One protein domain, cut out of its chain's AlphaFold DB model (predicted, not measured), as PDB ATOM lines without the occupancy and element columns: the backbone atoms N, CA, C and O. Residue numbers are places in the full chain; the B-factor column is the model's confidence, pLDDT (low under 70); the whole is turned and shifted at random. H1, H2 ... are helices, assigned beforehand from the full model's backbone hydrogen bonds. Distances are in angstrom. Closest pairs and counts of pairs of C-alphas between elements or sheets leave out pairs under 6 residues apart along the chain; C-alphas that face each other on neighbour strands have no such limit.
ATOM      1  N   GLN A 122     -12.496  34.989  31.761       92.38
ATOM      2  CA  GLN A 122     -12.476  34.058  30.634       92.38
ATOM      3  C   GLN A 122     -12.066  32.630  31.026       92.38
ATOM      4  O   GLN A 122     -12.053  31.755  30.166       92.38
ATOM      5  N   ASN A 123     -11.779  32.369  32.307       94.56
ATOM      6  CA  ASN A 123     -11.281  31.086  32.818       94.56
ATOM      7  C   ASN A 123     -10.006  30.598  32.104       94.56
ATOM      8  O   ASN A 123      -9.863  29.413  31.804       94.56
ATOM      9  N   VAL A 124      -9.079  31.515  31.830       94.75
ATOM     10  CA  VAL A 124      -7.777  31.223  31.221       94.75
ATOM     11  C   VAL A 124      -6.635  31.779  32.067       94.75
ATOM     12  O   VAL A 124      -6.816  32.676  32.888       94.75
ATOM     13  N   GLU A 125      -5.431  31.265  31.837       94.75
ATOM     14  CA  GLU A 125      -4.208  31.797  32.439       94.75
ATOM     15  C   GLU A 125      -3.849  33.178  31.872       94.75
ATOM     16  O   GLU A 125      -4.143  33.490  30.712       94.75
ATOM     17  N   TYR A 126      -3.123  33.990  32.649       96.19
ATOM     18  CA  TYR A 126      -2.654  35.318  32.219       96.19
ATOM     19  C   TYR A 126      -1.925  35.264  30.869       96.19
ATOM     20  O   TYR A 126      -2.183  36.067  29.972       96.19
ATOM     21  N   VAL A 127      -1.042  34.275  30.697       95.94
ATOM     22  CA  VAL A 127      -0.260  34.088  29.466       95.94
ATOM     23  C   VAL A 127      -1.169  33.817  28.265       95.94
ATOM     24  O   VAL A 127      -0.890  34.299  27.172       95.94
ATOM     25  N   ALA A 128      -2.280  33.099  28.447       95.25
ATOM     26  CA  ALA A 128      -3.244  32.858  27.377       95.25
ATOM     27  C   ALA A 128      -4.001  34.141  26.995       95.25
ATOM     28  O   ALA A 128      -4.160  34.424  25.807       95.25
ATOM     29  N   ALA A 129      -4.385  34.970  27.973       96.62
ATOM     30  CA  ALA A 129      -4.951  36.291  27.695       96.62
ATOM     31  C   ALA A 129      -3.949  37.195  26.949       96.62
ATOM     32  O   ALA A 129      -4.316  37.887  25.997       96.62
ATOM     33  N   LEU A 130      -2.665  37.137  27.316       97.06
ATOM     34  CA  LEU A 130      -1.615  37.885  26.628       97.06
ATOM     35  C   LEU A 130      -1.363  37.367  25.201       97.06
ATOM     36  O   LEU A 130      -1.199  38.175  24.289       97.06
ATOM     37  N   ARG A 131      -1.405  36.047  24.967       97.12
ATOM     38  CA  ARG A 131      -1.372  35.468  23.609       97.12
ATOM     39  C   ARG A 131      -2.543  35.954  22.767       97.12
ATOM     40  O   ARG A 131      -2.347  36.261  21.592       97.12
ATOM     41  N   ASN A 132      -3.732  36.093  23.351       97.19
ATOM     42  CA  ASN A 132      -4.888  36.657  22.658       97.19
ATOM     43  C   ASN A 132      -4.625  38.100  22.203       97.19
ATOM     44  O   ASN A 132      -4.806  38.424  21.025       97.19
ATOM     45  N   ILE A 133      -4.126  38.941  23.116       97.12
ATOM     46  CA  ILE A 133      -3.731  40.329  22.830       97.12
ATOM     47  C   ILE A 133      -2.660  40.365  21.734       97.12
ATOM     48  O   ILE A 133      -2.824  41.081  20.746       97.12
ATOM     49  N   GLY A 134      -1.603  39.562  21.866       97.62
ATOM     50  CA  GLY A 134      -0.510  39.493  20.901       97.62
ATOM     51  C   GLY A 134      -0.964  39.022  19.520       97.62
ATOM     52  O   GLY A 134      -0.586  39.617  18.519       97.62
ATOM     53  N   THR A 135      -1.850  38.026  19.449       98.19
ATOM     54  CA  THR A 135      -2.382  37.515  18.175       98.19
ATOM     55  C   THR A 135      -3.182  38.595  17.455       98.19
ATOM     56  O   THR A 135      -3.025  38.810  16.254       98.19
ATOM     57  N   ARG A 136      -3.996  39.351  18.200       97.94
ATOM     58  CA  ARG A 136      -4.713  40.509  17.658       97.94
ATOM     59  C   ARG A 136      -3.764  41.625  17.238       97.94
ATOM     60  O   ARG A 136      -4.008  42.247  16.208       97.94
ATOM     61  N   ALA A 137      -2.700  41.878  17.997       97.88
ATOM     62  CA  ALA A 137      -1.686  42.861  17.631       97.88
ATOM     63  C   ALA A 137      -0.979  42.475  16.322       97.88
ATOM     64  O   ALA A 137      -0.826  43.330  15.454       97.88
ATOM     65  N   ILE A 138      -0.637  41.194  16.140       98.44
ATOM     66  CA  ILE A 138      -0.042  40.668  14.902       98.44
ATOM     67  C   ILE A 138      -1.002  40.880  13.729       98.44
ATOM     68  O   ILE A 138      -0.614  41.446  12.713       98.44
ATOM     69  N   ILE A 139      -2.280  40.520  13.892       98.25
ATOM     70  CA  ILE A 139      -3.313  40.766  12.875       98.25
ATOM     71  C   ILE A 139      -3.388  42.254  12.512       98.25
ATOM     72  O   ILE A 139      -3.391  42.605  11.337       98.25
ATOM     73  N   ARG A 140      -3.408  43.155  13.501       97.75
ATOM     74  CA  ARG A 140      -3.451  44.606  13.248       97.75
ATOM     75  C   ARG A 140      -2.198  45.107  12.533       97.75
ATOM     76  O   ARG A 140      -2.330  45.926  11.630       97.75
ATOM     77  N   LYS A 141      -1.019  44.603  12.903       97.69
ATOM     78  CA  LYS A 141       0.252  44.899  12.231       97.69
ATOM     79  C   LYS A 141       0.192  44.496  10.758       97.69
ATOM     80  O   LYS A 141       0.500  45.322   9.910       97.69
ATOM     81  N   ILE A 142      -0.293  43.288  10.461       98.19
ATOM     82  CA  ILE A 142      -0.461  42.794   9.086       98.19
ATOM     83  C   ILE A 142      -1.360  43.718   8.265       98.19
ATOM     84  O   ILE A 142      -0.994  44.082   7.155       98.19
ATOM     85  N   LEU A 143      -2.509  44.133   8.807       98.00
ATOM     86  CA  LEU A 143      -3.425  45.029   8.089       98.00
ATOM     87  C   LEU A 143      -2.784  46.400   7.813       98.00
ATOM     88  O   LEU A 143      -2.892  46.916   6.704       98.00
ATOM     89  N   VAL A 144      -2.095  46.980   8.800       97.31
ATOM     90  CA  VAL A 144      -1.447  48.298   8.667       97.31
ATOM     91  C   VAL A 144      -0.266  48.253   7.698       97.31
ATOM     92  O   VAL A 144      -0.170  49.103   6.816       97.31
ATOM     93  N   GLU A 145       0.632  47.279   7.843       97.69
ATOM     94  CA  GLU A 145       1.800  47.144   6.966       97.69
ATOM     95  C   GLU A 145       1.380  46.712   5.553       97.69
ATOM     96  O   GLU A 145       1.911  47.232   4.572       97.69
ATOM     97  N   GLY A 146       0.353  45.866   5.434       97.50
ATOM     98  CA  GLY A 146      -0.221  45.454   4.155       97.50
ATOM     99  C   GLY A 146      -0.776  46.618   3.331       97.50
ATOM    100  O   GLY A 146      -0.586  46.629   2.119       97.50
ATOM    101  N   CYS A 147      -1.348  47.654   3.960       96.75
ATOM    102  CA  CYS A 147      -1.792  48.870   3.253       96.75
ATOM    103  C   CYS A 147      -0.657  49.602   2.517       96.75
ATOM    104  O   CYS A 147      -0.918  50.440   1.663       96.75
ATOM    105  N   THR A 148       0.610  49.330   2.850       96.31
ATOM    106  CA  THR A 148       1.759  49.909   2.133       96.31
ATOM    107  C   THR A 148       2.143  49.120   0.877       96.31
ATOM    108  O   THR A 148       2.942  49.599   0.076       96.31
ATOM    109  N   MET A 149       1.571  47.924   0.702       96.31
ATOM    110  CA  MET A 149       1.885  46.966  -0.365       96.31
ATOM    111  C   MET A 149       0.772  46.861  -1.412       96.31
ATOM    112  O   MET A 149       0.987  46.309  -2.485       96.31
ATOM    113  N   THR A 150      -0.416  47.381  -1.109       94.62
ATOM    114  CA  THR A 150      -1.592  47.333  -1.980       94.62
ATOM    115  C   THR A 150      -2.321  48.675  -1.984       94.62
ATOM    116  O   THR A 150      -2.150  49.490  -1.083       94.62
ATOM    117  N   GLU A 151      -3.152  48.909  -3.000       92.38
ATOM    118  CA  GLU A 151      -4.049  50.070  -3.060       92.38
ATOM    119  C   GLU A 151      -5.300  49.897  -2.180       92.38
ATOM    120  O   GLU A 151      -6.074  50.839  -2.003       92.38
ATOM    121  N   GLN A 152      -5.524  48.698  -1.628       93.50
ATOM    122  CA  GLN A 152      -6.652  48.434  -0.740       93.50
ATOM    123  C   GLN A 152      -6.434  49.045   0.649       93.50
ATOM    124  O   GLN A 152      -5.392  48.854   1.275       93.50
ATOM    125  N   ASP A 153      -7.470  49.692   1.184       96.00
ATOM    126  CA  ASP A 153      -7.501  50.099   2.589       96.00
ATOM    127  C   ASP A 153      -7.935  48.924   3.479       96.00
ATOM    128  O   ASP A 153      -9.114  48.744   3.806       96.00
ATOM    129  N   LEU A 154      -6.953  48.131   3.902       97.31
ATOM    130  CA  LEU A 154      -7.132  47.012   4.833       97.31
ATOM    131  C   LEU A 154      -7.452  47.471   6.267       97.31
ATOM    132  O   LEU A 154      -7.716  46.646   7.145       97.31
ATOM    133  N   THR A 155      -7.422  48.783   6.530       96.56
ATOM    134  CA  THR A 155      -7.817  49.391   7.808       96.56
ATOM    135  C   THR A 155      -9.219  50.000   7.784       96.56
ATOM    136  O   THR A 155      -9.681  50.503   8.813       96.56
ATOM    137  N   SER A 156      -9.920  49.894   6.652       97.31
ATOM    138  CA  SER A 156     -11.319  50.301   6.516       97.31
ATOM    139  C   SER A 156     -12.234  49.535   7.483       97.31
ATOM    140  O   SER A 156     -11.963  48.371   7.809       97.31
ATOM    141  N   PRO A 157     -13.339  50.143   7.957       97.50
ATOM    142  CA  PRO A 157     -14.279  49.487   8.868       97.50
ATOM    143  C   PRO A 157     -14.724  48.096   8.400       97.50
ATOM    144  O   PRO A 157     -14.804  47.175   9.215       97.50
ATOM    145  N   GLU A 158     -14.960  47.930   7.100       96.50
ATOM    146  CA  GLU A 158     -15.367  46.679   6.467       96.50
ATOM    147  C   GLU A 158     -14.310  45.586   6.671       96.50
ATOM    148  O   GLU A 158     -14.621  44.517   7.210       96.50
ATOM    149  N   TRP A 159     -13.051  45.882   6.335       96.94
ATOM    150  CA  TRP A 159     -11.930  44.962   6.535       96.94
ATOM    151  C   TRP A 159     -11.700  44.647   8.011       96.94
ATOM    152  O   TRP A 159     -11.483  43.488   8.373       96.94
ATOM    153  N   LEU A 160     -11.800  45.645   8.894       97.19
ATOM    154  CA  LEU A 160     -11.611  45.431  10.330       97.19
ATOM    155  C   LEU A 160     -12.685  44.516  10.927       97.19
ATOM    156  O   LEU A 160     -12.369  43.679  11.779       97.19
ATOM    157  N   VAL A 161     -13.940  44.661  10.490       97.81
ATOM    158  CA  VAL A 161     -15.044  43.782  10.895       97.81
ATOM    159  C   VAL A 161     -14.822  42.374  10.353       97.81
ATOM    160  O   VAL A 161     -14.911  41.415  11.122       97.81
ATOM    161  N   GLN A 162     -14.485  42.234   9.070       97.81
ATOM    162  CA  GLN A 162     -14.244  40.934   8.441       97.81
ATOM    163  C   GLN A 162     -13.089  40.183   9.124       97.81
ATOM    164  O   GLN A 162     -13.266  39.041   9.553       97.81
ATOM    165  N   ALA A 163     -11.944  40.845   9.315       98.06
ATOM    166  CA  ALA A 163     -10.772  40.293   9.992       98.06
ATOM    167  C   ALA A 163     -11.082  39.841  11.427       98.06
ATOM    168  O   ALA A 163     -10.676  38.750  11.840       98.06
ATOM    169  N   ASN A 164     -11.825  40.658  12.184       98.06
ATOM    170  CA  ASN A 164     -12.214  40.341  13.556       98.06
ATOM    171  C   ASN A 164     -13.229  39.189  13.617       98.06
ATOM    172  O   ASN A 164     -13.097  38.300  14.455       98.06
ATOM    173  N   ASN A 165     -14.210  39.159  12.714       98.38
ATOM    174  CA  ASN A 165     -15.161  38.050  12.624       98.38
ATOM    175  C   ASN A 165     -14.451  36.742  12.277       98.38
ATOM    176  O   ASN A 165     -14.761  35.707  12.865       98.38
ATOM    177  N   LYS A 166     -13.459  36.787  11.377       98.50
ATOM    178  CA  LYS A 166     -12.656  35.609  11.054       98.50
ATOM    179  C   LYS A 166     -11.851  35.120  12.257       98.50
ATOM    180  O   LYS A 166     -11.869  33.924  12.527       98.50
ATOM    181  N   PHE A 167     -11.204  36.025  12.998       98.50
ATOM    182  CA  PHE A 167     -10.497  35.693  14.243       98.50
ATOM    183  C   PHE A 167     -11.400  34.913  15.211       98.50
ATOM    184  O   PHE A 167     -11.021  33.845  15.688       98.50
ATOM    185  N   TRP A 168     -12.616  35.411  15.457       97.88
ATOM    186  CA  TRP A 168     -13.564  34.747  16.352       97.88
ATOM    187  C   TRP A 168     -14.077  33.420  15.796       97.88
ATOM    188  O   TRP A 168     -14.086  32.433  16.524       97.88
ATOM    189  N   GLY A 169     -14.453  33.373  14.515       98.44
ATOM    190  CA  GLY A 169     -14.966  32.157  13.881       98.44
ATOM    191  C   GLY A 169     -13.951  31.013  13.883       98.44
ATOM    192  O   GLY A 169     -14.302  29.888  14.231       98.44
ATOM    193  N   ILE A 170     -12.684  31.307  13.565       98.62
ATOM    194  CA  ILE A 170     -11.587  30.331  13.653       98.62
ATOM    195  C   ILE A 170     -11.394  29.885  15.104       98.62
ATOM    196  O   ILE A 170     -11.333  28.688  15.372       98.62
ATOM    197  N   GLY A 171     -11.343  30.826  16.053       97.44
ATOM    198  CA  GLY A 171     -11.184  30.495  17.469       97.44
ATOM    199  C   GLY A 171     -12.283  29.568  17.991       97.44
ATOM    200  O   GLY A 171     -11.981  28.576  18.651       97.44
ATOM    201  N   SER A 172     -13.545  29.839  17.649       97.69
ATOM    202  CA  SER A 172     -14.674  28.971  17.998       97.69
ATOM    203  C   SER A 172     -14.551  27.579  17.376       97.69
ATOM    204  O   SER A 172     -14.737  26.593  18.085       97.69
ATOM    205  N   ALA A 173     -14.176  27.487  16.096       98.25
ATOM    206  CA  ALA A 173     -13.986  26.204  15.417       98.25
ATOM    207  C   ALA A 173     -12.842  25.378  16.036       98.25
ATOM    208  O   ALA A 173     -12.967  24.163  16.184       98.25
ATOM    209  N   ILE A 174     -11.747  26.027  16.445       98.00
ATOM    210  CA  ILE A 174     -10.637  25.369  17.149       98.00
ATOM    211  C   ILE A 174     -11.104  24.834  18.503       98.00
ATOM    212  O   ILE A 174     -10.823  23.683  18.818       98.00
ATOM    213  N   VAL A 175     -11.840  25.625  19.289       96.31
ATOM    214  CA  VAL A 175     -12.358  25.177  20.594       96.31
ATOM    215  C   VAL A 175     -13.321  23.998  20.437       96.31
ATOM    216  O   VAL A 175     -13.236  23.048  21.210       96.31
ATOM    217  N   GLU A 176     -14.204  24.024  19.438       97.44
ATOM    218  CA  GLU A 176     -15.138  22.923  19.163       97.44
ATOM    219  C   GLU A 176     -14.409  21.630  18.761       97.44
ATOM    220  O   GLU A 176     -14.769  20.546  19.219       97.44
ATOM    221  N   ARG A 177     -13.363  21.747  17.936       97.31
ATOM    222  CA  ARG A 177     -12.588  20.612  17.416       97.31
ATOM    223  C   ARG A 177     -11.596  20.038  18.433       97.31
ATOM    224  O   ARG A 177     -11.464  18.821  18.534       97.31
ATOM    225  N   ASP A 178     -10.895  20.907  19.159       96.25
ATOM    226  CA  ASP A 178      -9.714  20.558  19.958       96.25
ATOM    227  C   ASP A 178      -9.975  20.659  21.479       96.25
ATOM    228  O   ASP A 178      -9.130  20.263  22.282       96.25
ATOM    229  N   GLY A 179     -11.128  21.196  21.897       93.88
ATOM    230  CA  GLY A 179     -11.522  21.362  23.304       93.88
ATOM    231  C   GLY A 179     -10.867  22.544  24.030       93.88
ATOM    232  O   GLY A 179     -11.250  22.861  25.156       93.88
ATOM    233  N   ALA A 180      -9.900  23.215  23.402       92.81
ATOM    234  CA  ALA A 180      -9.228  24.398  23.925       92.81
ATOM    235  C   ALA A 180      -8.756  25.303  22.781       92.81
ATOM    236  O   ALA A 180      -8.485  24.839  21.674       92.81
ATOM    237  N   LEU A 181      -8.637  26.604  23.050       95.12
ATOM    238  CA  LEU A 181      -8.139  27.565  22.072       95.12
ATOM    239  C   LEU A 181      -6.609  27.479  21.973       95.12
ATOM    240  O   LEU A 181      -5.929  27.720  22.965       95.12
ATOM    241  N   SER A 182      -6.087  27.215  20.772       96.50
ATOM    242  CA  SER A 182      -4.676  27.441  20.431       96.50
ATOM    243  C   SER A 182      -4.539  28.705  19.587       96.50
ATOM    244  O   SER A 182      -5.083  28.797  18.484       96.50
ATOM    245  N   HIS A 183      -3.789  29.675  20.097       96.00
ATOM    246  CA  HIS A 183      -3.476  30.920  19.402       96.00
ATOM    247  C   HIS A 183      -2.510  30.701  18.237       96.00
ATOM    248  O   HIS A 183      -2.632  31.385  17.222       96.00
ATOM    249  N   GLY A 184      -1.601  29.724  18.353       95.94
ATOM    250  CA  GLY A 184      -0.719  29.332  17.252       95.94
ATOM    251  C   GLY A 184      -1.513  28.850  16.035       95.94
ATOM    252  O   GLY A 184      -1.373  29.410  14.947       95.94
ATOM    253  N   LYS A 185      -2.419  27.880  16.241       97.38
ATOM    254  CA  LYS A 185      -3.318  27.387  15.180       97.38
ATOM    255  C   LYS A 185      -4.251  28.479  14.667       97.38
ATOM    256  O   LYS A 185      -4.461  28.582  13.464       97.38
ATOM    257  N   LEU A 186      -4.789  29.313  15.565       98.19
ATOM    258  CA  LEU A 186      -5.658  30.422  15.170       98.19
ATOM    259  C   LEU A 186      -4.939  31.353  14.201       98.19
ATOM    260  O   LEU A 186      -5.497  31.690  13.159       98.19
ATOM    261  N   LEU A 187      -3.718  31.775  14.540       97.94
ATOM    262  CA  LEU A 187      -2.949  32.682  13.701       97.94
ATOM    263  C   LEU A 187      -2.607  32.034  12.356       97.94
ATOM    264  O   LEU A 187      -2.756  32.684  11.328       97.94
ATOM    265  N   GLU A 188      -2.213  30.760  12.340       97.50
ATOM    266  CA  GLU A 188      -1.937  30.023  11.102       97.50
ATOM    267  C   GLU A 188      -3.168  29.952  10.180       97.50
ATOM    268  O   GLU A 188      -3.094  30.329   9.006       97.50
ATOM    269  N   GLU A 189      -4.321  29.535  10.715       98.44
ATOM    270  CA  GLU A 189      -5.579  29.461   9.963       98.44
ATOM    271  C   GLU A 189      -6.044  30.862   9.507       98.44
ATOM    272  O   GLU A 189      -6.563  31.020   8.395       98.44
ATOM    273  N   TRP A 190      -5.817  31.902  10.320       98.62
ATOM    274  CA  TRP A 190      -6.149  33.287   9.973       98.62
ATOM    275  C   TRP A 190      -5.252  33.825   8.855       98.62
ATOM    276  O   TRP A 190      -5.757  34.425   7.909       98.62
ATOM    277  N   LEU A 191      -3.940  33.567   8.910       98.25
ATOM    278  CA  LEU A 191      -2.985  33.948   7.864       98.25
ATOM    279  C   LEU A 191      -3.301  33.256   6.537       98.25
ATOM    280  O   LEU A 191      -3.215  33.883   5.483       98.25
ATOM    281  N   SER A 192      -3.688  31.979   6.583       98.19
ATOM    282  CA  SER A 192      -4.123  31.227   5.400       98.19
ATOM    283  C   SER A 192      -5.332  31.884   4.731       98.19
ATOM    284  O   SER A 192      -5.319  32.136   3.526       98.19
ATOM    285  N   TRP A 193      -6.342  32.254   5.524       98.44
ATOM    286  CA  TRP A 193      -7.496  33.003   5.029       98.44
ATOM    287  C   TRP A 193      -7.109  34.384   4.482       98.44
ATOM    288  O   TRP A 193      -7.539  34.762   3.394       98.44
ATOM    289  N   PHE A 194      -6.264  35.128   5.193       98.25
ATOM    290  CA  PHE A 194      -5.865  36.464   4.764       98.25
ATOM    291  C   PHE A 194      -5.126  36.437   3.415       98.25
ATOM    292  O   PHE A 194      -5.417  37.258   2.551       98.25
ATOM    293  N   ARG A 195      -4.264  35.435   3.173       97.25
ATOM    294  CA  ARG A 195      -3.600  35.233   1.868       97.25
ATOM    295  C   ARG A 195      -4.581  35.038   0.715       97.25
ATOM    296  O   ARG A 195      -4.261  35.424  -0.403       97.25
ATOM    297  N   SER A 196      -5.737  34.416   0.957       96.94
ATOM    298  CA  SER A 196      -6.744  34.250  -0.098       96.94
ATOM    299  C   SER A 196      -7.523  35.532  -0.392       96.94
ATOM    300  O   SER A 196      -7.921  35.736  -1.533       96.94
ATOM    301  N   GLU A 197      -7.734  36.389   0.609       97.00
ATOM    302  CA  GLU A 197      -8.513  37.627   0.452       97.00
ATOM    303  C   GLU A 197      -7.652  38.804  -0.034       97.00
ATOM    304  O   GLU A 197      -8.123  39.641  -0.799       97.00
ATOM    305  N   ALA A 198      -6.387  38.860   0.391       96.69
ATOM    306  CA  ALA A 198      -5.428  39.908   0.050       96.69
ATOM    307  C   ALA A 198      -4.113  39.296  -0.486       96.69
ATOM    308  O   ALA A 198      -3.069  39.405   0.165       96.69
ATOM    309  N   PRO A 199      -4.138  38.639  -1.663       95.94
ATOM    310  CA  PRO A 199      -2.983  37.916  -2.205       95.94
ATOM    311  C   PRO A 199      -1.790  38.816  -2.556       95.94
ATOM    312  O   PRO A 199      -0.665  38.329  -2.620       95.94
ATOM    313  N   ASP A 200      -2.024  40.116  -2.755       96.25
ATOM    314  CA  ASP A 200      -0.981  41.097  -3.080       96.25
ATOM    315  C   ASP A 200      -0.137  41.506  -1.857       96.25
ATOM    316  O   ASP A 200       0.902  42.149  -2.005       96.25
ATOM    317  N   VAL A 201      -0.560  41.146  -0.638       97.44
ATOM    318  CA  VAL A 201       0.194  41.436   0.588       97.44
ATOM    319  C   VAL A 201       1.246  40.351   0.818       97.44
ATOM    320  O   VAL A 201       0.933  39.222   1.207       97.44
ATOM    321  N   ASP A 202       2.520  40.707   0.644       96.00
ATOM    322  CA  ASP A 202       3.641  39.804   0.910       96.00
ATOM    323  C   ASP A 202       3.926  39.674   2.416       96.00
ATOM    324  O   ASP A 202       4.775  40.359   2.996       96.00
ATOM    325  N   LEU A 203       3.240  38.720   3.049       96.00
ATOM    326  CA  LEU A 203       3.413  38.383   4.464       96.00
ATOM    327  C   LEU A 203       4.840  37.954   4.841       96.00
ATOM    328  O   LEU A 203       5.158  37.958   6.027       96.00
ATOM    329  N   SER A 204       5.700  37.568   3.889       95.19
ATOM    330  CA  SER A 204       7.087  37.185   4.208       95.19
ATOM    331  C   SER A 204       7.943  38.373   4.659       95.19
ATOM    332  O   SER A 204       8.968  38.184   5.314       95.19
ATOM    333  N   THR A 205       7.493  39.593   4.360       95.75
ATOM    334  CA  THR A 205       8.147  40.844   4.761       95.75
ATOM    335  C   THR A 205       7.666  41.375   6.114       95.75
ATOM    336  O   THR A 205       8.279  42.292   6.661       95.75
ATOM    337  N   ILE A 206       6.605  40.784   6.678       96.75
ATOM    338  CA  ILE A 206       5.975  41.215   7.929       96.75
ATOM    339  C   ILE A 206       6.365  40.247   9.047       96.75
ATOM    340  O   ILE A 206       6.077  39.050   8.987       96.75
ATOM    341  N   ASP A 207       6.965  40.766  10.119       96.12
ATOM    342  CA  ASP A 207       7.222  39.974  11.325       96.12
ATOM    343  C   ASP A 207       5.901  39.647  12.042       96.12
ATOM    344  O   ASP A 207       5.367  40.446  12.817       96.12
ATOM    345  N   CYS A 208       5.375  38.454  11.765       95.88
ATOM    346  CA  CYS A 208       4.130  37.933  12.325       95.88
ATOM    347  C   CYS A 208       4.336  37.179  13.652       95.88
ATOM    348  O   CYS A 208       3.531  36.316  14.003       95.88
ATOM    349  N   THR A 209       5.425  37.447  14.375       95.81
ATOM    350  CA  THR A 209       5.702  36.830  15.679       95.81
ATOM    351  C   THR A 209       5.280  37.731  16.839       95.81
ATOM    352  O   THR A 209       5.069  38.934  16.683       95.81
ATOM    353  N   PHE A 210       5.204  37.167  18.049       96.81
ATOM    354  CA  PHE A 210       4.979  37.963  19.259       96.81
ATOM    355  C   PHE A 210       6.102  38.981  19.508       96.81
ATOM    356  O   PHE A 210       5.828  40.093  19.962       96.81
ATOM    357  N   SER A 211       7.346  38.655  19.150       95.25
ATOM    358  CA  SER A 211       8.465  39.606  19.196       95.25
ATOM    359  C   SER A 211       8.246  40.787  18.244       95.25
ATOM    360  O   SER A 211       8.481  41.931  18.633       95.25
ATOM    361  N   GLY A 212       7.688  40.536  17.054       94.12
ATOM    362  CA  GLY A 212       7.335  41.562  16.062       94.12
ATOM    363  C   GLY A 212       6.294  42.585  16.525       94.12
ATOM    364  O   GLY A 212       6.152  43.649  15.914       94.12
ATOM    365  N   VAL A 213       5.592  42.289  17.625       95.31
ATOM    366  CA  VAL A 213       4.638  43.184  18.303       95.31
ATOM    367  C   VAL A 213       5.073  43.559  19.725       95.31
ATOM    368  O   VAL A 213       4.256  43.999  20.532       95.31
ATOM    369  N   GLY A 214       6.361  43.400  20.047       92.94
ATOM    370  CA  GLY A 214       6.954  43.853  21.310       92.94
ATOM    371  C   GLY A 214       6.765  42.911  22.505       92.94
ATOM    372  O   GLY A 214       7.142  43.266  23.619       92.94
TER     373      GLY A 214
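What this domain is: This is residues 122 to 214 of the 221 residues of an uncharacterized protein of Euryarchaeota archaeon (UniProt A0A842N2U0). Three helices pack with their centres in a triangle: H2, the longest, crosses H3 steeply, while H1 and H3 run the same way at a shallow tilt. After H3, residues 198 to 214, with no named element, fold back alongside H1. The printed part has 93 residues with three named helices, in the order H1, H2, H3, and no named strand; the class is all helix. It is compact, with a radius of gyration of the C-alphas of 13.3 A, and elongated in outline, spanning 41 by 26 by 22 A.

How they stand to each other: H2, residues 157 to 178, touches H3, residues 183 to 197, with its residues 166 to 174 alone. Their closest C-alphas, those of Gly 171 and Leu 186, are 6.0 A apart. They run opposite ways at a steep tilt of 45 degrees. H1, residues 126 to 146, touches H3 with residues 131 to 135 alone, and H3 touches H1 with residues 183 to 187 alone. The closest C-alphas, those of Arg 131 and His 183, are 6.5 A apart. H1 and H3 run the same way at a shallow tilt of 18 degrees. H1 and H2 are near each other, with 14 pairs of C-alphas within 10 A; the closest are 8.0 A apart, only just too far to touch. In H1, H2 and H3 every O i to N i+4 pair is within hydrogen-bond range.

Where its parts are: H2 has 22 residues and is 31.3 A long, beginning at C-alpha 157 (-14.279, 49.487, 8.868). H3 has 15 residues, measures 20.7 A and ends at C-alpha 197 (-8.513, 37.627, 0.452). H1 has 21 residues, measures 29.9 A and begins at C-alpha 126 (-2.654, 35.318, 32.219).

The domain as a whole: The two C-alphas farthest apart, those of Asn 123 and Glu 151, are 41.2 A apart. The link from H1 to H2 is short and that from H2 to H3 tight. The printed part has no cut. The mean pLDDT of the printed part is 96.8, and no printed residue is under 70.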